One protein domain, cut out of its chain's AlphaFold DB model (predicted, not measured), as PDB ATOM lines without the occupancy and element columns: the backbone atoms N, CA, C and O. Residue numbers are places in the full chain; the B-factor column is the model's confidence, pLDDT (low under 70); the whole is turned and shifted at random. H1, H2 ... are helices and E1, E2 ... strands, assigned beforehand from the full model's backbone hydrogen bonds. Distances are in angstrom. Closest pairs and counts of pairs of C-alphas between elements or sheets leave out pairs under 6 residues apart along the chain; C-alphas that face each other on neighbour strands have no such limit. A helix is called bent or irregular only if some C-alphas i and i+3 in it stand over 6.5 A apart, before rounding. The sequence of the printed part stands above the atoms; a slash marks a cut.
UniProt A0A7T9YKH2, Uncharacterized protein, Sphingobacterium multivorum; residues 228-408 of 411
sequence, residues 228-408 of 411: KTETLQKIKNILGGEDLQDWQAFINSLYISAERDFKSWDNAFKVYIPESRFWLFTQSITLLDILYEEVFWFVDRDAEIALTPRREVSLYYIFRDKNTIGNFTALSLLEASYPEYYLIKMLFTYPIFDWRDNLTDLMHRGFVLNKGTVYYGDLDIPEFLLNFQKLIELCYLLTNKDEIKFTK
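This is residues 228 to 408 of the 411 residues of an uncharacterized protein of Sphingobacterium multivorum (UniProt A0A7T9YKH2). Helices gather round one long helix, H9, which runs through the middle of the body with H2 side by side with it; H4, the longest helix, passes close by with H1 and H8 side by side with it, and H7 packs on both H9 and H4. A small three-stranded sheet sits at one end of the longest axis, and residues 368 to 380 loop round at the other. The printed part has 181 residues, with named elements in the order H1 H2 H3 H4 H5 E1 E2 H6 H7 H8 H9 E3; the sheet runs E2, E1, E3, antiparallel, and the class is mostly helix. The whole is compact, with a radius of gyration of the C-alphas of 16.9 A, and spans 50 by 37 by 31 A.

Find the sheet first: E1 is residues 318 to 321, E2 324 to 326 and E3 405 to 407, ending at C-alpha 407 (156.931, 96.549, 67.393). Then find C-alpha 381 at (126.245, 105.653, 65.137), where H9 begins; it runs 26.9 A to residue 399. H1, residues 228 to 239, begins at C-alpha 228 (152.221, 124.037, 69.908). H2 is 244 to 260, 23.9 A; H4 is 274 to 298, 35.6 A; H7 is 339 to 349; H8 is 352 to 367, 22.4 A. The short helices are H3, 266 to 269, H5, 303 to 306, and H6, 333 to 337. H4 has a kink of 31 degrees near residue 292; it is neither bent nor irregular, but only just: C-alphas 293 and 296 are 6.5 A apart.

In the sheet, look at N 320 and O 405, 2.9 A, between E1 and E3, and N 319 and O 326, 2.8 A, in the hairpin E1 and E2. H2 only grazes the sheet with residues 244 to 245. H9 is the hub. It touches H2, closest C-alphas Tyr 255 and Pro 382, 6.1 A, at a shallow tilt of 6 degrees, opposite ways. With residues 391 to 398 alone it touches H7, Pro 339 to Leu 394, 5.5 A by C-alphas; with 395 to 399 alone, H1, Lys 236 to Thr 399, 5.6 A. H6 and H9 only just touch, with 3 pairs of C-alphas within 8 A, the closest Ala 336 and Leu 394, 7.1 A. H4 touches H8, closest C-alphas Phe 281 and Met 363, 6.5 A, at a shallow tilt of 4 degrees, opposite ways. H4 touches H1 too, Ile 238 to Gln 283, 6.2 A by C-alphas. H3 touches H2, Ser 253 to Ala 268, 5.1 A by C-alphas. H5 is close to but not clearly touching H7. Every O i to N i+4 pair is within hydrogen-bond range in H1, H2, H6, H7, H8 and H9, and 18 of 21 in H4; H3 and H5 are too short for one.

The C-alphas farthest apart are those of Arg 311 and Lys 371, 51.4 A. The printed part has no cut; the links H5 to E1 and H8 to H9 are long. The mean pLDDT of the printed part is 70.5, and 75 residues are under 70, among them 257 to 277, 296 to 325 and 364 to 380.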
ATOM      1  N   LYS A 228     152.400 125.445  70.315       70.94
ATOM      2  CA  LYS A 228     152.221 124.037  69.908       70.94
ATOM      3  C   LYS A 228     152.547 123.069  71.049       70.94
ATOM      4  O   LYS A 228     151.886 122.047  71.206       70.94
ATOM      5  N   THR A 229     153.576 123.384  71.832       73.81
ATOM      6  CA  THR A 229     153.982 122.551  72.975       73.81
ATOM      7  C   THR A 229     152.939 122.617  74.093       73.81
ATOM      8  O   THR A 229     152.605 121.591  74.678       73.81
ATOM      9  N   GLU A 230     152.382 123.801  74.346       80.31
ATOM     10  CA  GLU A 230     151.312 124.012  75.323       80.31
ATOM     11  C   GLU A 230     150.008 123.305  74.918       80.31
ATOM     12  O   GLU A 230     149.435 122.575  75.726       80.31
ATOM     13  N   THR A 231     149.577 123.433  73.660       82.31
ATOM     14  CA  THR A 231     148.389 122.748  73.128       82.31
ATOM     15  C   THR A 231     148.527 121.228  73.217       82.31
ATOM     16  O   THR A 231     147.626 120.555  73.716       82.31
ATOM     17  N   LEU A 232     149.675 120.667  72.816       82.62
ATOM     18  CA  LEU A 232     149.923 119.226  72.949       82.62
ATOM     19  C   LEU A 232     149.915 118.775  74.415       82.62
ATOM     20  O   LEU A 232     149.426 117.688  74.706       82.62
ATOM     21  N   GLN A 233     150.390 119.608  75.346       83.44
ATOM     22  CA  GLN A 233     150.311 119.301  76.773       83.44
ATOM     23  C   GLN A 233     148.868 119.332  77.296       83.44
ATOM     24  O   GLN A 233     148.507 118.477  78.101       83.44
ATOM     25  N   LYS A 234     148.019 120.263  76.834       85.94
ATOM     26  CA  LYS A 234     146.585 120.282  77.178       85.94
ATOM     27  C   LYS A 234     145.883 119.014  76.695       85.94
ATOM     28  O   LYS A 234     145.215 118.358  77.490       85.94
ATOM     29  N   ILE A 235     146.101 118.633  75.433       87.44
ATOM     30  CA  ILE A 235     145.564 117.387  74.861       87.44
ATOM     31  C   ILE A 235     146.072 116.188  75.668       87.44
ATOM     32  O   ILE A 235     145.287 115.330  76.064       87.44
ATOM     33  N   LYS A 236     147.368 116.160  75.999       83.88
ATOM     34  CA  LYS A 236     147.959 115.099  76.817       83.88
ATOM     35  C   LYS A 236     147.357 115.026  78.218       83.88
ATOM     36  O   LYS A 236     147.220 113.933  78.738       83.88
ATOM     37  N   ASN A 237     146.988 116.150  78.831       83.31
ATOM     38  CA  ASN A 237     146.347 116.160  80.149       83.31
ATOM     39  C   ASN A 237     144.913 115.618  80.095       83.31
ATOM     40  O   ASN A 237     144.508 114.907  81.009       83.31
ATOM     41  N   ILE A 238     144.170 115.915  79.025       83.00
ATOM     42  CA  ILE A 238     142.822 115.368  78.794       83.00
ATOM     43  C   ILE A 238     142.888 113.854  78.600       83.00
ATOM     44  O   ILE A 238     142.119 113.107  79.197       83.00
ATOM     45  N   LEU A 239     143.852 113.404  77.797       76.88
ATOM     46  CA  LEU A 239     144.080 111.987  77.527       76.88
ATOM     47  C   LEU A 239     144.834 111.268  78.655       76.88
ATOM     48  O   LEU A 239     144.893 110.050  78.646       76.88
ATOM     49  N   GLY A 240     145.443 112.001  79.589       59.09
ATOM     50  CA  GLY A 240     146.386 111.490  80.589       59.09
ATOM     51  C   GLY A 240     145.788 111.236  81.970       59.09
ATOM     52  O   GLY A 240     146.528 110.888  82.888       59.09
ATOM     53  N   GLY A 241     144.476 111.429  82.133       51.31
ATOM     54  CA  GLY A 241     143.746 110.998  83.328       51.31
ATOM     55  C   GLY A 241     143.456 109.492  83.364       51.31
ATOM     56  O   GLY A 241     143.206 108.968  84.446       51.31
ATOM     57  N   GLU A 242     143.526 108.811  82.213       51.03
ATOM     58  CA  GLU A 242     143.177 107.399  82.004       51.03
ATOM     59  C   GLU A 242     144.103 106.773  80.935       51.03
ATOM     60  O   GLU A 242     144.634 107.489  80.083       51.03
ATOM     61  N   ASP A 243     144.341 105.457  80.968       69.94
ATOM     62  CA  ASP A 243     145.141 104.783  79.930       69.94
ATOM     63  C   ASP A 243     144.354 104.790  78.597       69.94
ATOM     64  O   ASP A 243     143.125 104.756  78.604       69.94
ATOM     65  N   LEU A 244     145.007 104.791  77.417       77.62
ATOM     66  CA  LEU A 244     144.305 104.739  76.105       77.62
ATOM     67  C   LEU A 244     143.246 103.619  76.049       77.62
ATOM     68  O   LEU A 244     142.224 103.743  75.374       77.62
ATOM     69  N   GLN A 245     143.497 102.533  76.780       78.38
ATOM     70  CA  GLN A 245     142.600 101.394  76.921       78.38
ATOM     71  C   GLN A 245     141.256 101.756  77.559       78.38
ATOM     72  O   GLN A 245     140.249 101.178  77.167       78.38
ATOM     73  N   ASP A 246     141.210 102.712  78.486       77.00
ATOM     74  CA  ASP A 246     139.976 103.161  79.135       77.00
ATOM     75  C   ASP A 246     139.109 103.954  78.151       77.00
ATOM     76  O   ASP A 246     137.917 103.682  78.004       77.00
ATOM     77  N   TRP A 247     139.725 104.841  77.363       82.56
ATOM     78  CA  TRP A 247     139.053 105.529  76.258       82.56
ATOM     79  C   TRP A 247     138.525 104.549  75.204       82.56
ATOM     80  O   TRP A 247     137.376 104.655  74.768       82.56
ATOM     81  N   GLN A 248     139.337 103.563  74.815       84.31
ATOM     82  CA  GLN A 248     138.920 102.499  73.899       84.31
ATOM     83  C   GLN A 248     137.782 101.660  74.494       84.31
ATOM     84  O   GLN A 248     136.819 101.351  73.798       84.31
ATOM     85  N   ALA A 249     137.847 101.315  75.783       79.81
ATOM     86  CA  ALA A 249     136.814 100.553  76.476       79.81
ATOM     87  C   ALA A 249     135.503 101.341  76.588       79.81
ATOM     88  O   ALA A 249     134.424 100.762  76.418       79.81
ATOM     89  N   PHE A 250     135.577 102.649  76.830       81.19
ATOM     90  CA  PHE A 250     134.426 103.544  76.838       81.19
ATOM     91  C   PHE A 250     133.743 103.569  75.472       81.19
ATOM     92  O   PHE A 250     132.560 103.236  75.372       81.19
ATOM     93  N   ILE A 251     134.494 103.859  74.406       84.94
ATOM     94  CA  ILE A 251     133.944 103.948  73.047       84.94
ATOM     95  C   ILE A 251     133.421 102.587  72.571       84.94
ATOM     96  O   ILE A 251     132.315 102.504  72.039       84.94
ATOM     97  N   ASN A 252     134.138 101.498  72.847       81.75
ATOM     98  CA  ASN A 252     133.689 100.146  72.516       81.75
ATOM     99  C   ASN A 252     132.411  99.749  73.279       81.75
ATOM    100  O   ASN A 252     131.544  99.074  72.728       81.75
ATOM    101  N   SER A 253     132.239 100.196  74.528       76.06
ATOM    102  CA  SER A 253     130.998  99.964  75.287       76.06
ATOM    103  C   SER A 253     129.799 100.673  74.649       76.06
ATOM    104  O   SER A 253     128.703 100.104  74.589       76.06
ATOM    105  N   LEU A 254     130.011 101.885  74.120       77.56
ATOM    106  CA  LEU A 254     129.012 102.607  73.326       77.56
ATOM    107  C   LEU A 254     128.715 101.870  72.017       77.56
ATOM    108  O   LEU A 254     127.549 101.677  71.681       77.56
ATOM    109  N   TYR A 255     129.755 101.403  71.324       77.06
ATOM    110  CA  TYR A 255     129.654 100.710  70.040       77.06
ATOM    111  C   TYR A 255     128.865  99.400  70.150       77.06
ATOM    112  O   TYR A 255     127.876  99.205  69.446       77.06
ATOM    113  N   ILE A 256     129.226  98.532  71.103       70.56
ATOM    114  CA  ILE A 256     128.525  97.264  71.363       70.56
ATOM    115  C   ILE A 256     127.044  97.509  71.665       70.56
ATOM    116  O   ILE A 256     126.183  96.738  71.238       70.56
ATOM    117  N   SER A 257     126.738  98.572  72.404       68.19
ATOM    118  CA  SER A 257     125.363  98.895  72.792       68.19
ATOM    119  C   SER A 257     124.559  99.498  71.643       68.19
ATOM    120  O   SER A 257     123.358  99.234  71.534       68.19
ATOM    121  N   ALA A 258     125.222 100.252  70.763       65.94
ATOM    122  CA  ALA A 258     124.643 100.746  69.525       65.94
ATOM    123  C   ALA A 258     124.316  99.593  68.561       65.94
ATOM    124  O   ALA A 258     123.199  99.546  68.061       65.94
ATOM    125  N   GLU A 259     125.228  98.632  68.356       64.00
ATOM    126  CA  GLU A 259     125.028  97.518  67.414       64.00
ATOM    127  C   GLU A 259     124.093  96.410  67.921       64.00
ATOM    128  O   GLU A 259     123.300  95.876  67.145       64.00
ATOM    129  N   ARG A 260     124.202  95.998  69.195       55.94
ATOM    130  CA  ARG A 260     123.543  94.764  69.663       55.94
ATOM    131  C   ARG A 260     122.095  94.937  70.078       55.94
ATOM    132  O   ARG A 260     121.329  93.993  69.914       55.94
ATOM    133  N   ASP A 261     121.729  96.091  70.629       50.69
ATOM    134  CA  ASP A 261     120.395  96.257  71.207       50.69
ATOM    135  C   ASP A 261     119.591  97.415  70.618       50.69
ATOM    136  O   ASP A 261     118.374  97.332  70.724       50.69
ATOM    137  N   PHE A 262     120.181  98.474  70.034       53.00
ATOM    138  CA  PHE A 262     119.510  99.716  69.550       53.00
ATOM    139  C   PHE A 262     118.442 100.345  70.497       53.00
ATOM    140  O   PHE A 262     117.848 101.377  70.185       53.00
ATOM    141  N   LYS A 263     118.182  99.735  71.660       50.34
ATOM    142  CA  LYS A 263     117.006  99.888  72.527       50.34
ATOM    143  C   LYS A 263     117.378  99.917  74.011       50.34
ATOM    144  O   LYS A 263     116.538 100.303  74.816       50.34
ATOM    145  N   SER A 264     118.603  99.533  74.391       56.34
ATOM    146  CA  SER A 264     119.063  99.581  75.786       56.34
ATOM    147  C   SER A 264     120.471 100.164  75.903       56.34
ATOM    148  O   SER A 264     121.463  99.461  76.084       56.34
ATOM    149  N   TRP A 265     120.537 101.494  75.843       62.72
ATOM    150  CA  TRP A 265     121.726 102.267  76.210       62.72
ATOM    151  C   TRP A 265     122.135 102.040  77.673       62.72
ATOM    152  O   TRP A 265     123.313 102.144  78.002       62.72
ATOM    153  N   ASP A 266     121.197 101.612  78.528       59.78
ATOM    154  CA  ASP A 266     121.449 101.234  79.922       59.78
ATOM    155  C   ASP A 266     122.614 100.244  80.064       59.78
ATOM    156  O   ASP A 266     123.372 100.329  81.026       59.78
ATOM    157  N   ASN A 267     122.797  99.311  79.121       60.22
ATOM    158  CA  ASN A 267     123.903  98.352  79.174       60.22
ATOM    159  C   ASN A 267     125.272  98.994  78.894       60.22
ATOM    160  O   ASN A 267     126.235  98.631  79.570       60.22
ATOM    161  N   ALA A 268     125.348  99.981  77.992       60.84
ATOM    162  CA  ALA A 268     126.572 100.740  77.691       60.84
ATOM    163  C   ALA A 268     127.103 101.466  78.928       60.84
ATOM    164  O   ALA A 268     128.306 101.594  79.145       60.84
ATOM    165  N   PHE A 269     126.166 101.949  79.742       63.62
ATOM    166  CA  PHE A 269     126.425 102.867  80.839       63.62
ATOM    167  C   PHE A 269     126.388 102.201  82.220       63.62
ATOM    168  O   PHE A 269     126.763 102.836  83.201       63.62
ATOM    169  N   LYS A 270     125.993 100.922  82.317       62.56
ATOM    170  CA  LYS A 270     125.978 100.138  83.569       62.56
ATOM    171  C   LYS A 270     127.358  99.961  84.201       62.56
ATOM    172  O   LYS A 270     127.443  99.812  85.416       62.56
ATOM    173  N   VAL A 271     128.411  99.935  83.386       60.31
ATOM    174  CA  VAL A 271     129.788  99.681  83.843       60.31
ATOM    175  C   VAL A 271     130.443 100.948  84.414       60.31
ATOM    176  O   VAL A 271     131.422 100.852  85.146       60.31
ATOM    177  N   TYR A 272     129.871 102.128  84.141       62.72
ATOM    178  CA  TYR A 272     130.418 103.422  84.547       62.72
ATOM    179  C   TYR A 272     129.498 104.134  85.546       62.72
ATOM    180  O   TYR A 272     128.305 104.350  85.298       62.72
ATOM    181  N   ILE A 273     130.060 104.594  86.665       62.19
ATOM    182  CA  ILE A 273     129.337 105.494  87.573       62.19
ATOM    183  C   ILE A 273     128.980 106.809  86.841       62.19
ATOM    184  O   ILE A 273     129.693 107.198  85.908       62.19
ATOM    185  N   PRO A 274     127.853 107.470  87.176       64.88
ATOM    186  CA  PRO A 274     127.413 108.702  86.509       64.88
ATOM    187  C   PRO A 274     128.502 109.775  86.380       64.88
ATOM    188  O   PRO A 274     128.599 110.440  85.352       64.88
ATOM    189  N   GLU A 275     129.352 109.906  87.394       63.50
ATOM    190  CA  GLU A 275     130.429 110.886  87.478       63.50
ATOM    191  C   GLU A 275     131.521 110.628  86.432       63.50
ATOM    192  O   GLU A 275     131.920 111.555  85.729       63.50
ATOM    193  N   SER A 276     131.953 109.374  86.267       67.44
ATOM    194  CA  SER A 276     132.938 108.982  85.248       67.44
ATOM    195  C   SER A 276     132.398 109.194  83.837       67.44
ATOM    196  O   SER A 276     133.107 109.698  82.971       67.44
ATOM    197  N   ARG A 277     131.109 108.898  83.613       69.62
ATOM    198  CA  ARG A 277     130.443 109.191  82.333       69.62
ATOM    199  C   ARG A 277     130.455 110.684  82.040       69.62
ATOM    200  O   ARG A 277     130.756 111.094  80.925       69.62
ATOM    201  N   PHE A 278     130.125 111.494  83.042       71.62
ATOM    202  CA  PHE A 278     129.990 112.937  82.867       71.62
ATOM    203  C   PHE A 278     131.351 113.552  82.576       71.62
ATOM    204  O   PHE A 278     131.486 114.382  81.677       71.62
ATOM    205  N   TRP A 279     132.368 113.074  83.290       76.75
ATOM    206  CA  TRP A 279     133.749 113.443  83.064       76.75
ATOM    207  C   TRP A 279     134.210 113.091  81.642       76.75
ATOM    208  O   TRP A 279     134.628 114.000  80.931       76.75
ATOM    209  N   LEU A 280     134.045 111.843  81.183       76.44
ATOM    210  CA  LEU A 280     134.460 111.390  79.842       76.44
ATOM    211  C   LEU A 280     133.809 112.187  78.710       76.44
ATOM    212  O   LEU A 280     134.476 112.599  77.759       76.44
ATOM    213  N   PHE A 281     132.515 112.472  78.826       80.00
ATOM    214  CA  PHE A 281     131.823 113.299  77.846       80.00
ATOM    215  C   PHE A 281     132.293 114.758  77.868       80.00
ATOM    216  O   PHE A 281     132.531 115.348  76.815       80.00
ATOM    217  N   THR A 282     132.508 115.328  79.056       80.69
ATOM    218  CA  THR A 282     133.048 116.689  79.190       80.69
ATOM    219  C   THR A 282     134.464 116.782  78.615       80.69
ATOM    220  O   THR A 282     134.787 117.745  77.919       80.69
ATOM    221  N   GLN A 283     135.300 115.765  78.846       84.69
ATOM    222  CA  GLN A 283     136.639 115.668  78.265       84.69
ATOM    223  C   GLN A 283     136.587 115.535  76.738       84.69
ATOM    224  O   GLN A 283     137.360 116.200  76.054       84.69
ATOM    225  N   SER A 284     135.645 114.756  76.198       86.38
ATOM    226  CA  SER A 284     135.427 114.622  74.748       86.38
ATOM    227  C   SER A 284     135.122 115.968  74.081       86.38
ATOM    228  O   SER A 284     135.729 116.310  73.068       86.38
ATOM    229  N   ILE A 285     134.225 116.762  74.676       84.44
ATOM    230  CA  ILE A 285     133.883 118.105  74.180       84.44
ATOM    231  C   ILE A 285     135.076 119.058  74.314       84.44
ATOM    232  O   ILE A 285     135.429 119.742  73.358       84.44
ATOM    233  N   THR A 286     135.750 119.051  75.466       86.12
ATOM    234  CA  THR A 286     136.924 119.905  75.711       86.12
ATOM    235  C   THR A 286     138.057 119.604  74.726       86.12
ATOM    236  O   THR A 286     138.731 120.517  74.251       86.12
ATOM    237  N   LEU A 287     138.263 118.327  74.390       89.88
ATOM    238  CA  LEU A 287     139.244 117.910  73.396       89.88
ATOM    239  C   LEU A 287     138.920 118.497  72.021       89.88
ATOM    240  O   LEU A 287     139.804 119.073  71.394       89.88
ATOM    241  N   LEU A 288     137.669 118.383  71.564       88.50
ATOM    242  CA  LEU A 288     137.246 118.949  70.281       88.50
ATOM    243  C   LEU A 288     137.448 120.461  70.234       88.50
ATOM    244  O   LEU A 288     137.968 120.968  69.247       88.50
ATOM    245  N   ASP A 289     137.104 121.169  71.307       84.75
ATOM    246  CA  ASP A 289     137.286 122.617  71.378       84.75
ATOM    247  C   ASP A 289     138.759 122.993  71.194       84.75
ATOM    248  O   ASP A 289     139.079 123.847  70.375       84.75
ATOM    249  N   ILE A 290     139.680 122.290  71.856       86.12
ATOM    250  CA  ILE A 290     141.122 122.506  71.662       86.12
ATOM    251  C   ILE A 290     141.552 122.161  70.229       86.12
ATOM    252  O   ILE A 290     142.372 122.865  69.639       86.12
ATOM    253  N   LEU A 291     141.017 121.088  69.644       85.75
ATOM    254  CA  LEU A 291     141.365 120.689  68.281       85.75
ATOM    255  C   LEU A 291     140.928 121.728  67.240       85.75
ATOM    256  O   LEU A 291     141.694 122.008  66.322       85.75
ATOM    257  N   TYR A 292     139.754 122.340  67.381       80.19
ATOM    258  CA  TYR A 292     139.270 123.342  66.424       80.19
ATOM    259  C   TYR A 292     139.739 124.770  66.719       80.19
ATOM    260  O   TYR A 292     139.980 125.528  65.786       80.19
ATOM    261  N   GLU A 293     139.902 125.152  67.985       79.38
ATOM    262  CA  GLU A 293     140.331 126.508  68.357       79.38
ATOM    263  C   GLU A 293     141.852 126.665  68.336       79.38
ATOM    264  O   GLU A 293     142.368 127.745  68.059       79.38
ATOM    265  N   GLU A 294     142.591 125.590  68.614       77.81
ATOM    266  CA  GLU A 294     144.049 125.636  68.668       77.81
ATOM    267  C   GLU A 294     144.652 124.872  67.480       77.81
ATOM    268  O   GLU A 294     145.403 125.457  66.709       77.81
ATOM    269  N   VAL A 295     144.305 123.601  67.247       71.12
ATOM    270  CA  VAL A 295     145.010 122.771  66.239       71.12
ATOM    271  C   VAL A 295     144.640 123.107  64.790       71.12
ATOM    272  O   VAL A 295     145.534 123.184  63.947       71.12
ATOM    273  N   PHE A 296     143.362 123.348  64.497       65.12
ATOM    274  CA  PHE A 296     142.872 123.644  63.145       65.12
ATOM    275  C   PHE A 296     143.510 124.911  62.555       65.12
ATOM    276  O   PHE A 296     143.857 124.939  61.376       65.12
ATOM    277  N   TRP A 297     143.750 125.930  63.384       55.03
ATOM    278  CA  TRP A 297     144.342 127.201  62.958       55.03
ATOM    279  C   TRP A 297     145.871 127.182  62.842       55.03
ATOM    280  O   TRP A 297     146.446 128.082  62.233       55.03
ATOM    281  N   PHE A 298     146.553 126.169  63.387       51.28
ATOM    282  CA  PHE A 298     148.011 126.037  63.262       51.28
ATOM    283  C   PHE A 298     148.469 125.441  61.928       51.28
ATOM    284  O   PHE A 298     149.674 125.367  61.672       51.28
ATOM    285  N   VAL A 299     147.540 124.979  61.097       53.66
ATOM    286  CA  VAL A 299     147.859 124.237  59.885       53.66
ATOM    287  C   VAL A 299     147.618 125.133  58.689       53.66
ATOM    288  O   VAL A 299     146.487 125.380  58.283       53.66
ATOM    289  N   ASP A 300     148.718 125.615  58.125       50.56
ATOM    290  CA  ASP A 300     148.711 126.303  56.843       50.56
ATOM    291  C   ASP A 300     148.078 125.384  55.781       50.56
ATOM    292  O   ASP A 300     148.473 124.219  55.671       50.56
ATOM    293  N   ARG A 301     147.086 125.867  55.015       47.44
ATOM    294  CA  ARG A 301     146.381 125.047  54.000       47.44
ATOM    295  C   ARG A 301     147.351 124.477  52.957       47.44
ATOM    296  O   ARG A 301     147.122 123.390  52.433       47.44
ATOM    297  N   ASP A 302     148.484 125.142  52.741       44.19
ATOM    298  CA  ASP A 302     149.553 124.684  51.848       44.19
ATOM    299  C   ASP A 302     150.338 123.464  52.389       44.19
ATOM    300  O   ASP A 302     151.050 122.787  51.640       44.19
ATOM    301  N   ALA A 303     150.181 123.110  53.672       48.03
ATOM    302  CA  ALA A 303     150.777 121.914  54.272       48.03
ATOM    303  C   ALA A 303     150.060 120.609  53.871       48.03
ATOM    304  O   ALA A 303     150.658 119.534  53.969       48.03
ATOM    305  N   GLU A 304     148.820 120.671  53.367       44.62
ATOM    306  CA  GLU A 304     148.060 119.495  52.914       44.62
ATOM    307  C   GLU A 304     148.760 118.771  51.742       44.62
ATOM    308  O   GLU A 304     148.796 117.536  51.680       44.62
ATOM    309  N   ILE A 305     149.420 119.541  50.868       47.06
ATOM    310  CA  ILE A 305     150.197 119.051  49.713       47.06
ATOM    311  C   ILE A 305     151.562 118.479  50.148       47.06
ATOM    312  O   ILE A 305     152.097 117.559  49.519       47.06
ATOM    313  N   ALA A 306     152.142 119.004  51.232       50.12
ATOM    314  CA  ALA A 306     153.420 118.539  51.774       50.12
ATOM    315  C   ALA A 306     153.286 117.244  52.600       50.12
ATOM    316  O   ALA A 306     154.230 116.457  52.665       50.12
ATOM    317  N   LEU A 307     152.116 117.018  53.204       51.22
ATOM    318  CA  LEU A 307     151.821 115.893  54.098       51.22
ATOM    319  C   LEU A 307     151.186 114.679  53.400       51.22
ATOM    320  O   LEU A 307     150.979 113.649  54.043       51.22
ATOM    321  N   THR A 308     150.886 114.767  52.100       56.91
ATOM    322  CA  THR A 308     150.283 113.654  51.356       56.91
ATOM    323  C   THR A 308     151.230 112.438  51.357       56.91
ATOM    324  O   THR A 308     152.364 112.561  50.879       56.91
ATOM    325  N   PRO A 309     150.816 111.258  51.859       57.72
ATOM    326  CA  PRO A 309     151.689 110.083  51.950       57.72
ATOM    327  C   PRO A 309     152.235 109.654  50.576       57.72
ATOM    328  O   PRO A 309     151.457 109.419  49.653       57.72
ATOM    329  N   ARG A 310     153.566 109.529  50.415       53.97
ATOM    330  CA  ARG A 310     154.205 109.231  49.107       53.97
ATOM    331  C   ARG A 310     154.757 107.809  48.921       53.97
ATOM    332  O   ARG A 310     155.141 107.501  47.794       53.97
ATOM    333  N   ARG A 311     154.815 106.938  49.944       53.03
ATOM    334  CA  ARG A 311     155.139 105.492  49.801       53.03
ATOM    335  C   ARG A 311     154.947 104.674  51.090       53.03
ATOM    336  O   ARG A 311     154.784 105.250  52.161       53.03
ATOM    337  N   GLU A 312     154.948 103.345  50.901       50.19
ATOM    338  CA  GLU A 312     154.612 102.248  51.831       50.19
ATOM    339  C   GLU A 312     155.087 102.432  53.270       50.19
ATOM    340  O   GLU A 312     156.248 102.765  53.514       50.19
ATOM    341  N   VAL A 313     154.201 102.107  54.218       46.41
ATOM    342  CA  VAL A 313     154.550 102.105  55.635       46.41
ATOM    343  C   VAL A 313     154.678 100.691  56.182       46.41
ATOM    344  O   VAL A 313     153.894  99.797  55.874       46.41
ATOM    345  N   SER A 314     155.740 100.514  56.962       48.25
ATOM    346  CA  SER A 314     156.195  99.295  57.619       48.25
ATOM    347  C   SER A 314     155.221  98.826  58.703       48.25
ATOM    348  O   SER A 314     154.569  99.628  59.355       48.25
ATOM    349  N   LEU A 315     155.159  97.510  58.903       49.94
ATOM    350  CA  LEU A 315     154.167  96.789  59.709       49.94
ATOM    351  C   LEU A 315     154.120  97.192  61.207       49.94
ATOM    352  O   LEU A 315     155.113  97.017  61.915       49.94
ATOM    353  N   TYR A 316     152.942  97.594  61.706       53.78
ATOM    354  CA  TYR A 316     152.640  97.768  63.137       53.78
ATOM    355  C   TYR A 316     151.716  96.680  63.656       53.78
ATOM    356  O   TYR A 316     150.785  96.273  62.966       53.78
ATOM    357  N   TYR A 317     151.955  96.248  64.894       53.41
ATOM    358  CA  TYR A 317     151.055  95.310  65.558       53.41
ATOM    359  C   TYR A 317     150.818  95.615  67.038       53.41
ATOM    360  O   TYR A 317     149.744  95.308  67.539       53.41
ATOM    361  N   ILE A 318     151.784  96.208  67.743       58.06
ATOM    362  CA  ILE A 318     151.678  96.524  69.172       58.06
ATOM    363  C   ILE A 318     152.550  97.753  69.468       58.06
ATOM    364  O   ILE A 318     153.687  97.836  68.982       58.06
ATOM    365  N   PHE A 319     152.039  98.684  70.276       69.06
ATOM    366  CA  PHE A 319     152.804  99.803  70.813       69.06
ATOM    367  C   PHE A 319     153.089  99.610  72.308       69.06
ATOM    368  O   PHE A 319     152.302  99.005  73.036       69.06
ATOM    369  N   ARG A 320     154.241 100.100  72.771       59.00
ATOM    370  CA  ARG A 320     154.582 100.156  74.197       59.00
ATOM    371  C   ARG A 320     154.664 101.612  74.633       59.00
ATOM    372  O   ARG A 320     155.501 102.335  74.097       59.00
ATOM    373  N   ASP A 321     153.836 101.987  75.604       63.69
ATOM    374  CA  ASP A 321     153.933 103.245  76.351       63.69
ATOM    375  C   ASP A 321     154.340 102.911  77.793       63.69
ATOM    376  O   ASP A 321     153.671 102.133  78.474       63.69
ATOM    377  N   LYS A 322     155.486 103.436  78.236       65.62
ATOM    378  CA  LYS A 322     156.115 103.144  79.540       65.62
ATOM    379  C   LYS A 322     156.243 101.633  79.823       65.62
ATOM    380  O   LYS A 322     157.226 101.021  79.399       65.62
ATOM    381  N   ASN A 323     155.263 101.038  80.514       57.88
ATOM    382  CA  ASN A 323     155.189  99.619  80.904       57.88
ATOM    383  C   ASN A 323     153.957  98.882  80.348       57.88
ATOM    384  O   ASN A 323     153.816  97.680  80.580       57.88
ATOM    385  N   THR A 324     153.095  99.568  79.606       60.91
ATOM    386  CA  THR A 324     151.820  99.041  79.125       60.91
ATOM    387  C   THR A 324     151.958  98.657  77.657       60.91
ATOM    388  O   THR A 324     152.566  99.367  76.853       60.91
ATOM    389  N   ILE A 325     151.455  97.474  77.319       69.00
ATOM    390  CA  ILE A 325     151.399  96.970  75.949       69.00
ATOM    391  C   ILE A 325     149.996  97.280  75.426       69.00
ATOM    392  O   ILE A 325     149.017  96.825  76.015       69.00
ATOM    393  N   GLY A 326     149.902  98.056  74.349       70.94
ATOM    394  CA  GLY A 326     148.638  98.491  73.761       70.94
ATOM    395  C   GLY A 326     148.597  98.305  72.248       70.94
ATOM    396  O   GLY A 326     149.609  98.032  71.596       70.94
ATOM    397  N   ASN A 327     147.409  98.452  71.676       75.69
ATOM    398  CA  ASN A 327     147.189  98.487  70.239       75.69
ATOM    399  C   ASN A 327     146.261  99.650  69.878       75.69
ATOM    400  O   ASN A 327     145.410 100.062  70.662       75.69
ATOM    401  N   PHE A 328     146.445 100.191  68.678       80.25
ATOM    402  CA  PHE A 328     145.446 101.049  68.053       80.25
ATOM    403  C   PHE A 328     144.408 100.130  67.419       80.25
ATOM    404  O   PHE A 328     144.773  99.187  66.713       80.25
ATOM    405  N   THR A 329     143.138 100.342  67.738       80.25
ATOM    406  CA  THR A 329     142.047  99.452  67.320       80.25
ATOM    407  C   THR A 329     141.201 100.067  66.211       80.25
ATOM    408  O   THR A 329     140.529  99.324  65.499       80.25
ATOM    409  N   ALA A 330     141.295 101.385  66.000       84.44
ATOM    410  CA  ALA A 330     140.579 102.097  64.947       84.44
ATOM    411  C   ALA A 330     141.492 102.611  63.819       84.44
ATOM    412  O   ALA A 330     141.024 102.774  62.689       84.44
ATOM    413  N   LEU A 331     142.780 102.865  64.086       83.44
ATOM    414  CA  LEU A 331     143.708 103.371  63.067       83.44
ATOM    415  C   LEU A 331     144.225 102.281  62.126       83.44
ATOM    416  O   LEU A 331     144.767 101.256  62.544       83.44
ATOM    417  N   SER A 332     144.165 102.561  60.827       80.56
ATOM    418  CA  SER A 332     144.955 101.844  59.832       80.56
ATOM    419  C   SER A 332     146.445 102.144  59.992       80.56
ATOM    420  O   SER A 332     146.861 103.157  60.561       80.56
ATOM    421  N   LEU A 333     147.274 101.283  59.398       74.00
ATOM    422  CA  LEU A 333     148.721 101.474  59.378       74.00
ATOM    423  C   LEU A 333     149.117 102.828  58.782       74.00
ATOM    424  O   LEU A 333     150.039 103.477  59.264       74.00
ATOM    425  N   LEU A 334     148.401 103.261  57.745       75.94
ATOM    426  CA  LEU A 334     148.652 104.525  57.072       75.94
ATOM    427  C   LEU A 334     148.282 105.718  57.965       75.94
ATOM    428  O   LEU A 334     149.073 106.651  58.080       75.94
ATOM    429  N   GLU A 335     147.139 105.656  58.650       81.56
ATOM    430  CA  GLU A 335     146.697 106.690  59.597       81.56
ATOM    431  C   GLU A 335     147.666 106.835  60.776       81.56
ATOM    432  O   GLU A 335     148.098 107.943  61.089       81.56
ATOM    433  N   ALA A 336     148.101 105.716  61.360       77.69
ATOM    434  CA  ALA A 336     149.085 105.704  62.444       77.69
ATOM    435  C   ALA A 336     150.479 106.199  62.014       77.69
ATOM    436  O   ALA A 336     151.317 106.541  62.842       77.69
ATOM    437  N   SER A 337     150.762 106.227  60.716       76.19
ATOM    438  CA  SER A 337     152.074 106.636  60.204       76.19
ATOM    439  C   SER A 337     152.154 108.112  59.856       76.19
ATOM    440  O   SER A 337     153.244 108.681  59.830       76.19
ATOM    441  N   TYR A 338     151.000 108.733  59.619       75.56
ATOM    442  CA  TYR A 338     150.877 110.149  59.295       75.56
ATOM    443  C   TYR A 338     149.803 110.812  60.175       75.56
ATOM    444  O   TYR A 338     148.844 111.380  59.645       75.56
ATOM    445  N   PRO A 339     149.918 110.740  61.515       79.44
ATOM    446  CA  PRO A 339     148.822 111.114  62.400       79.44
ATOM    447  C   PRO A 339     148.465 112.598  62.330       79.44
ATOM    448  O   PRO A 339     147.294 112.946  62.434       79.44
ATOM    449  N   GLU A 340     149.442 113.476  62.083       79.00
ATOM    450  CA  GLU A 340     149.193 114.902  61.877       79.00
ATOM    451  C   GLU A 340     148.279 115.118  60.659       79.00
ATOM    452  O   GLU A 340     147.252 115.782  60.765       79.00
ATOM    453  N   TYR A 341     148.618 114.505  59.517       78.62
ATOM    454  CA  TYR A 341     147.850 114.616  58.273       78.62
ATOM    455  C   TYR A 341     146.419 114.111  58.442       78.62
ATOM    456  O   TYR A 341     145.469 114.789  58.055       78.62
ATOM    457  N   TYR A 342     146.261 112.923  59.027       82.06
ATOM    458  CA  TYR A 342     144.947 112.305  59.166       82.06
ATOM    459  C   TYR A 342     144.077 112.990  60.214       82.06
ATOM    460  O   TYR A 342     142.869 113.070  59.999       82.06
ATOM    461  N   LEU A 343     144.658 113.550  61.282       85.62
ATOM    462  CA  LEU A 343     143.910 114.383  62.224       85.62
ATOM    463  C   LEU A 343     143.363 115.626  61.520       85.62
ATOM    464  O   LEU A 343     142.171 115.898  61.584       85.62
ATOM    465  N   ILE A 344     144.214 116.341  60.787       81.25
ATOM    466  CA  ILE A 344     143.828 117.550  60.050       81.25
ATOM    467  C   ILE A 344     142.746 117.236  59.022       81.25
ATOM    468  O   ILE A 344     141.707 117.889  58.983       81.25
ATOM    469  N   LYS A 345     142.968 116.194  58.215       81.50
ATOM    470  CA  LYS A 345     142.003 115.736  57.218       81.50
ATOM    471  C   LYS A 345     140.655 115.424  57.860       81.50
ATOM    472  O   LYS A 345     139.623 115.780  57.301       81.50
ATOM    473  N   MET A 346     140.656 114.785  59.026       85.06
ATOM    474  CA  MET A 346     139.440 114.469  59.766       85.06
ATOM    475  C   MET A 346     138.722 115.731  60.253       85.06
ATOM    476  O   MET A 346     137.516 115.829  60.066       85.06
ATOM    477  N   LEU A 347     139.451 116.721  60.777       82.94
ATOM    478  CA  LEU A 347     138.882 118.007  61.203       82.94
ATOM    479  C   LEU A 347     138.314 118.835  60.033       82.94
ATOM    480  O   LEU A 347     137.373 119.596  60.235       82.94
ATOM    481  N   PHE A 348     138.853 118.684  58.816       76.56
ATOM    482  CA  PHE A 348     138.286 119.285  57.597       76.56
ATOM    483  C   PHE A 348     137.092 118.512  57.038       76.56
ATOM    484  O   PHE A 348     136.173 119.115  56.493       76.56
ATOM    485  N   THR A 349     137.129 117.181  57.121       78.00
ATOM    486  CA  THR A 349     136.083 116.309  56.566       78.00
ATOM    487  C   THR A 349     134.820 116.364  57.413       78.00
ATOM    488  O   THR A 349     133.720 116.364  56.872       78.00
ATOM    489  N   TYR A 350     134.986 116.423  58.733       76.38
ATOM    490  CA  TYR A 350     133.896 116.491  59.691       76.38
ATOM    491  C   TYR A 350     133.878 117.885  60.313       76.38
ATOM    492  O   TYR A 350     134.821 118.237  61.015       76.38
ATOM    493  N   PRO A 351     132.853 118.706  60.066       74.25
ATOM    494  CA  PRO A 351     132.662 119.969  60.762       74.25
ATOM    495  C   PRO A 351     132.564 119.810  62.287       74.25
ATOM    496  O   PRO A 351     132.043 118.816  62.792       74.25
ATOM    497  N   ILE A 352     132.994 120.825  63.048       76.06
ATOM    498  CA  ILE A 352     132.905 120.809  64.523       76.06
ATOM    499  C   ILE A 352     131.470 120.603  65.033       76.06
ATOM    500  O   ILE A 352     131.274 119.986  66.082       76.06
ATOM    501  N   PHE A 353     130.468 121.110  64.306       69.75
ATOM    502  CA  PHE A 353     129.068 120.957  64.693       69.75
ATOM    503  C   PHE A 353     128.638 119.487  64.653       69.75
ATOM    504  O   PHE A 353     128.052 119.026  65.624       69.75
ATOM    505  N   ASP A 354     129.054 118.719  63.639       75.00
ATOM    506  CA  ASP A 354     128.741 117.288  63.546       75.00
ATOM    507  C   ASP A 354     129.343 116.508  64.720       75.00
ATOM    508  O   ASP A 354     128.695 115.639  65.305       75.00
ATOM    509  N   TRP A 355     130.570 116.839  65.128       82.56
ATOM    510  CA  TRP A 355     131.183 116.223  66.305       82.56
ATOM    511  C   TRP A 355     130.426 116.533  67.596       82.56
ATOM    512  O   TRP A 355     130.143 115.628  68.387       82.56
ATOM    513  N   ARG A 356     130.109 117.813  67.821       78.50
ATOM    514  CA  ARG A 356     129.424 118.267  69.037       78.50
ATOM    515  C   ARG A 356     128.008 117.718  69.122       78.50
ATOM    516  O   ARG A 356     127.610 117.272  70.198       78.50
ATOM    517  N   ASP A 357     127.281 117.698  68.013       72.19
ATOM    518  CA  ASP A 357     125.907 117.205  67.959       72.19
ATOM    519  C   ASP A 357     125.860 115.706  68.278       72.19
ATOM    520  O   ASP A 357     125.077 115.268  69.124       72.19
ATOM    521  N   ASN A 358     126.774 114.921  67.703       76.75
ATOM    522  CA  ASN A 358     126.837 113.481  67.941       76.75
ATOM    523  C   ASN A 358     127.285 113.119  69.365       76.75
ATOM    524  O   ASN A 358     126.732 112.201  69.974       76.75
ATOM    525  N   LEU A 359     128.245 113.849  69.943       78.75
ATOM    526  CA  LEU A 359     128.622 113.650  71.347       78.75
ATOM    527  C   LEU A 359     127.512 114.076  72.307       78.75
ATOM    528  O   LEU A 359     127.272 113.382  73.292       78.75
ATOM    529  N   THR A 360     126.811 115.173  72.018       75.00
ATOM    530  CA  THR A 360     125.683 115.640  72.835       75.00
ATOM    531  C   THR A 360     124.521 114.641  72.791       75.00
ATOM    532  O   THR A 360     123.924 114.349  73.827       75.00
ATOM    533  N   ASP A 361     124.256 114.029  71.632       72.88
ATOM    534  CA  ASP A 361     123.289 112.931  71.482       72.88
ATOM    535  C   ASP A 361     123.676 111.723  72.358       72.88
ATOM    536  O   ASP A 361     122.850 111.196  73.110       72.88
ATOM    537  N   LEU A 362     124.951 111.316  72.351       74.19
ATOM    538  CA  LEU A 362     125.443 110.243  73.224       74.19
ATOM    539  C   LEU A 362     125.385 110.614  74.714       74.19
ATOM    540  O   LEU A 362     125.032 109.761  75.531       74.19
ATOM    541  N   MET A 363     125.667 111.871  75.074       74.06
ATOM    542  CA  MET A 363     125.508 112.383  76.439       74.06
ATOM    543  C   MET A 363     124.060 112.271  76.898       74.06
ATOM    544  O   MET A 363     123.784 111.707  77.957       74.06
ATOM    545  N   HIS A 364     123.118 112.773  76.103       68.94
ATOM    546  CA  HIS A 364     121.701 112.683  76.428       68.94
ATOM    547  C   HIS A 364     121.250 111.231  76.574       68.94
ATOM    548  O   HIS A 364     120.584 110.916  77.554       68.94
ATOM    549  N   ARG A 365     121.701 110.313  75.716       68.44
ATOM    550  CA  ARG A 365     121.425 108.869  75.872       68.44
ATOM    551  C   ARG A 365     122.026 108.274  77.145       68.44
ATOM    552  O   ARG A 365     121.445 107.362  77.725       68.44
ATOM    553  N   GLY A 366     123.185 108.775  77.571       62.25
ATOM    554  CA  GLY A 366     123.883 108.322  78.773       62.25
ATOM    555  C   GLY A 366     123.318 108.828  80.092       62.25
ATOM    556  O   GLY A 366     123.517 108.167  81.115       62.25
ATOM    557  N   PHE A 367     122.608 109.959  80.076       63.22
ATOM    558  CA  PHE A 367     122.063 110.605  81.276       63.22
ATOM    559  C   PHE A 367     120.534 110.609  81.348       63.22
ATOM    560  O   PHE A 367     119.981 110.528  82.445       63.22
ATOM    561  N   VAL A 368     119.837 110.648  80.212       58.09
ATOM    562  CA  VAL A 368     118.375 110.587  80.138       58.09
ATOM    563  C   VAL A 368     117.959 109.121  80.043       58.09
ATOM    564  O   VAL A 368     117.784 108.551  78.969       58.09
ATOM    565  N   LEU A 369     117.815 108.497  81.213       49.81
ATOM    566  CA  LEU A 369     117.241 107.164  81.398       49.81
ATOM    567  C   LEU A 369     115.757 107.163  80.997       49.81
ATOM    568  O   LEU A 369     114.888 107.171  81.869       49.81
ATOM    569  N   ASN A 370     115.433 107.148  79.700       44.75
ATOM    570  CA  ASN A 370     114.066 106.863  79.271       44.75
ATOM    571  C   ASN A 370     113.961 105.436  78.730       44.75
ATOM    572  O   ASN A 370     114.485 105.083  77.673       44.75
ATOM    573  N   LYS A 371     113.286 104.595  79.517       45.75
ATOM    574  CA  LYS A 371     113.019 103.187  79.231       45.75
ATOM    575  C   LYS A 371     112.103 103.077  78.008       45.75
ATOM    576  O   LYS A 371     110.885 103.086  78.149       45.75
ATOM    577  N   GLY A 372     112.678 102.900  76.822       43.69
ATOM    578  CA  GLY A 372     111.970 102.246  75.718       43.69
ATOM    579  C   GLY A 372     111.585 103.086  74.502       43.69
ATOM    580  O   GLY A 372     110.792 102.603  73.694       43.69
ATOM    581  N   THR A 373     112.139 104.277  74.287       41.31
ATOM    582  CA  THR A 373     111.992 104.942  72.983       41.31
ATOM    583  C   THR A 373     113.010 104.392  71.985       41.31
ATOM    584  O   THR A 373     114.215 104.614  72.073       41.31
ATOM    585  N   VAL A 374     112.492 103.609  71.036       44.88
ATOM    586  CA  VAL A 374     113.239 103.062  69.902       44.88
ATOM    587  C   VAL A 374     113.641 104.197  68.961       44.88
ATOM    588  O   VAL A 374     112.852 105.085  68.645       44.88
ATOM    589  N   TYR A 375     114.893 104.121  68.535       46.06
ATOM    590  CA  TYR A 375     115.577 105.003  67.607       46.06
ATOM    591  C   TYR A 375     114.865 105.188  66.252       46.06
ATOM    592  O   TYR A 375     114.479 104.206  65.622       46.06
ATOM    593  N   TYR A 376     114.792 106.440  65.781       42.97
ATOM    594  CA  TYR A 376     114.507 106.819  64.388       42.97
ATOM    595  C   TYR A 376     115.399 108.008  63.993       42.97
ATOM    596  O   TYR A 376     114.959 109.155  64.007       42.97
ATOM    597  N   GLY A 377     116.677 107.759  63.717       42.81
ATOM    598  CA  GLY A 377     117.562 108.770  63.140       42.81
ATOM    599  C   GLY A 377     118.469 108.155  62.079       42.81
ATOM    600  O   GLY A 377     118.866 107.005  62.205       42.81
ATOM    601  N   ASP A 378     118.821 108.931  61.059       43.56
ATOM    602  CA  ASP A 378     119.611 108.478  59.902       43.56
ATOM    603  C   ASP A 378     121.133 108.462  60.148       43.56
ATOM    604  O   ASP A 378     121.914 108.294  59.218       43.56
ATOM    605  N   LEU A 379     121.588 108.649  61.393       56.44
ATOM    606  CA  LEU A 379     123.019 108.642  61.713       56.44
ATOM    607  C   LEU A 379     123.529 107.212  61.883       56.44
ATOM    608  O   LEU A 379     123.015 106.451  62.713       56.44
ATOM    609  N   ASP A 380     124.582 106.878  61.153       69.81
ATOM    610  CA  ASP A 380     125.363 105.672  61.384       69.81
ATOM    611  C   ASP A 380     126.201 105.875  62.665       69.81
ATOM    612  O   ASP A 380     127.327 106.369  62.653       69.81
ATOM    613  N   ILE A 381     125.587 105.588  63.822       74.06
ATOM    614  CA  ILE A 381     126.245 105.653  65.137       74.06
ATOM    615  C   ILE A 381     127.538 104.814  65.148       74.06
ATOM    616  O   ILE A 381     128.538 105.314  65.666       74.06
ATOM    617  N   PRO A 382     127.557 103.581  64.600       75.31
ATOM    618  CA  PRO A 382     128.798 102.836  64.402       75.31
ATOM    619  C   PRO A 382     129.887 103.626  63.664       75.31
ATOM    620  O   PRO A 382     131.014 103.695  64.158       75.31
ATOM    621  N   GLU A 383     129.566 104.266  62.536       80.69
ATOM    622  CA  GLU A 383     130.528 105.082  61.781       80.69
ATOM    623  C   GLU A 383     131.037 106.281  62.597       80.69
ATOM    624  O   GLU A 383     132.244 106.537  62.647       80.69
ATOM    625  N   PHE A 384     130.144 106.995  63.288       84.56
ATOM    626  CA  PHE A 384     130.539 108.103  64.158       84.56
ATOM    627  C   PHE A 384     131.488 107.642  65.269       84.56
ATOM    628  O   PHE A 384     132.544 108.243  65.464       84.56
ATOM    629  N   LEU A 385     131.138 106.572  65.988       85.25
ATOM    630  CA  LEU A 385     131.946 106.050  67.092       85.25
ATOM    631  C   LEU A 385     133.309 105.556  66.604       85.25
ATOM    632  O   LEU A 385     134.312 105.796  67.276       85.25
ATOM    633  N   LEU A 386     133.369 104.940  65.420       85.75
ATOM    634  CA  LEU A 386     134.627 104.558  64.786       85.75
ATOM    635  C   LEU A 386     135.501 105.787  64.512       85.75
ATOM    636  O   LEU A 386     136.677 105.800  64.870       85.75
ATOM    637  N   ASN A 387     134.940 106.836  63.909       88.00
ATOM    638  CA  ASN A 387     135.682 108.062  63.622       88.00
ATOM    639  C   ASN A 387     136.097 108.799  64.901       88.00
ATOM    640  O   ASN A 387     137.222 109.289  64.984       88.00
ATOM    641  N   PHE A 388     135.240 108.821  65.922       90.06
ATOM    642  CA  PHE A 388     135.571 109.376  67.231       90.06
ATOM    643  C   PHE A 388     136.732 108.619  67.876       90.06
ATOM    644  O   PHE A 388     137.669 109.226  68.392       90.06
ATOM    645  N   GLN A 389     136.743 107.292  67.762       90.50
ATOM    646  CA  GLN A 389     137.861 106.492  68.231       90.50
ATOM    647  C   GLN A 389     139.153 106.791  67.470       90.50
ATOM    648  O   GLN A 389     140.206 106.936  68.091       90.50
ATOM    649  N   LYS A 390     139.087 106.941  66.140       90.88
ATOM    650  CA  LYS A 390     140.251 107.355  65.348       90.88
ATOM    651  C   LYS A 390     140.778 108.717  65.797       90.88
ATOM    652  O   LYS A 390     141.988 108.874  65.921       90.88
ATOM    653  N   LEU A 391     139.899 109.679  66.076       92.31
ATOM    654  CA  LEU A 391     140.278 110.998  66.586       92.31
ATOM    655  C   LEU A 391     141.074 110.882  67.897       92.31
ATOM    656  O   LEU A 391     142.161 111.453  68.006       92.31
ATOM    657  N   ILE A 392     140.568 110.106  68.862       90.75
ATOM    658  CA  ILE A 392     141.239 109.861  70.148       90.75
ATOM    659  C   ILE A 392     142.599 109.189  69.941       90.75
ATOM    660  O   ILE A 392     143.606 109.658  70.473       90.75
ATOM    661  N   GLU A 393     142.655 108.126  69.137       89.50
ATOM    662  CA  GLU A 393     143.890 107.384  68.867       89.50
ATOM    663  C   GLU A 393     144.942 108.255  68.153       89.50
ATOM    664  O   GLU A 393     146.123 108.205  68.506       89.50
ATOM    665  N   LEU A 394     144.531 109.119  67.214       88.56
ATOM    666  CA  LEU A 394     145.409 110.099  66.559       88.56
ATOM    667  C   LEU A 394     145.947 111.127  67.561       88.56
ATOM    668  O   LEU A 394     147.148 111.397  67.578       88.56
ATOM    669  N   CYS A 395     145.090 111.675  68.427       89.00
ATOM    670  CA  CYS A 395     145.500 112.637  69.454       89.00
ATOM    671  C   CYS A 395     146.463 112.013  70.473       89.00
ATOM    672  O   CYS A 395     147.460 112.634  70.856       89.00
ATOM    673  N   TYR A 396     146.209 110.768  70.880       87.00
ATOM    674  CA  TYR A 396     147.089 110.024  71.777       87.00
ATOM    675  C   TYR A 396     148.458 109.782  71.139       87.00
ATOM    676  O   TYR A 396     149.493 110.022  71.763       87.00
ATOM    677  N   LEU A 397     148.478 109.375  69.869       83.12
ATOM    678  CA  LEU A 397     149.716 109.158  69.134       83.12
ATOM    679  C   LEU A 397     150.518 110.457  68.954       83.12
ATOM    680  O   LEU A 397     151.737 110.448  69.109       83.12
ATOM    681  N   LEU A 398     149.857 111.585  68.684       82.44
ATOM    682  CA  LEU A 398     150.518 112.888  68.548       82.44
ATOM    683  C   LEU A 398     151.141 113.387  69.852       82.44
ATOM    684  O   LEU A 398     152.221 113.974  69.836       82.44
ATOM    685  N   THR A 399     150.471 113.152  70.978       82.81
ATOM    686  CA  THR A 399     150.926 113.614  72.299       82.81
ATOM    687  C   THR A 399     151.960 112.697  72.951       82.81
ATOM    688  O   THR A 399     152.699 113.143  73.832       82.81
ATOM    689  N   ASN A 400     152.061 111.444  72.498       78.75
ATOM    690  CA  ASN A 400     152.978 110.437  73.043       78.75
ATOM    691  C   ASN A 400     153.953 109.870  71.997       78.75
ATOM    692  O   ASN A 400     154.590 108.848  72.239       78.75
ATOM    693  N   LYS A 401     154.121 110.542  70.850       74.69
ATOM    694  CA  LYS A 401     154.977 110.102  69.729       74.69
ATOM    695  C   LYS A 401     156.405 109.733  70.149       74.69
ATOM    696  O   LYS A 401     156.967 108.782  69.618       74.69
ATOM    697  N   ASP A 402     156.966 110.468  71.110       72.00
ATOM    698  CA  ASP A 402     158.326 110.258  71.623       72.00
ATOM    699  C   ASP A 402     158.409 109.144  72.694       72.00
ATOM    700  O   ASP A 402     159.491 108.635  72.985       72.00
ATOM    701  N   GLU A 403     157.273 108.757  73.284       72.62
ATOM    702  CA  GLU A 403     157.157 107.734  74.339       72.62
ATOM    703  C   GLU A 403     156.746 106.363  73.772       72.62
ATOM    704  O   GLU A 403     157.070 105.323  74.350       72.62
ATOM    705  N   ILE A 404     156.096 106.356  72.605       73.25
ATOM    706  CA  ILE A 404     155.591 105.159  71.942       73.25
ATOM    707  C   ILE A 404     156.694 104.454  71.147       73.25
ATOM    708  O   ILE A 404     157.274 104.992  70.202       73.25
ATOM    709  N   LYS A 405     156.929 103.178  71.471       71.38
ATOM    710  CA  LYS A 405     157.724 102.273  70.629       71.38
ATOM    711  C   LYS A 405     156.831 101.290  69.908       71.38
ATOM    712  O   LYS A 405     156.094 100.531  70.534       71.38
ATOM    713  N   PHE A 406     156.970 101.246  68.596       71.94
ATOM    714  CA  PHE A 406     156.248 100.306  67.766       71.94
ATOM    715  C   PHE A 406     157.029  99.011  67.540       71.94
ATOM    716  O   PHE A 406     158.236  99.033  67.293       71.94
ATOM    717  N   THR A 407     156.333  97.876  67.594       65.38
ATOM    718  CA  THR A 407     156.931  96.549  67.393       65.38
ATOM    719  C   THR A 407     156.084  95.665  66.481       65.38
ATOM    720  O   THR A 407     154.866  95.833  66.365       65.38
ATOM    721  N   LYS A 408     156.748  94.711  65.815       61.94
ATOM    722  CA  LYS A 408     156.099  93.688  64.992       61.94
ATOM    723  C   LYS A 408     155.595  92.559  65.899       61.94
ATOM    724  O   LYS A 408     156.390  92.041  66.678       61.94
TER     725      LYS A 408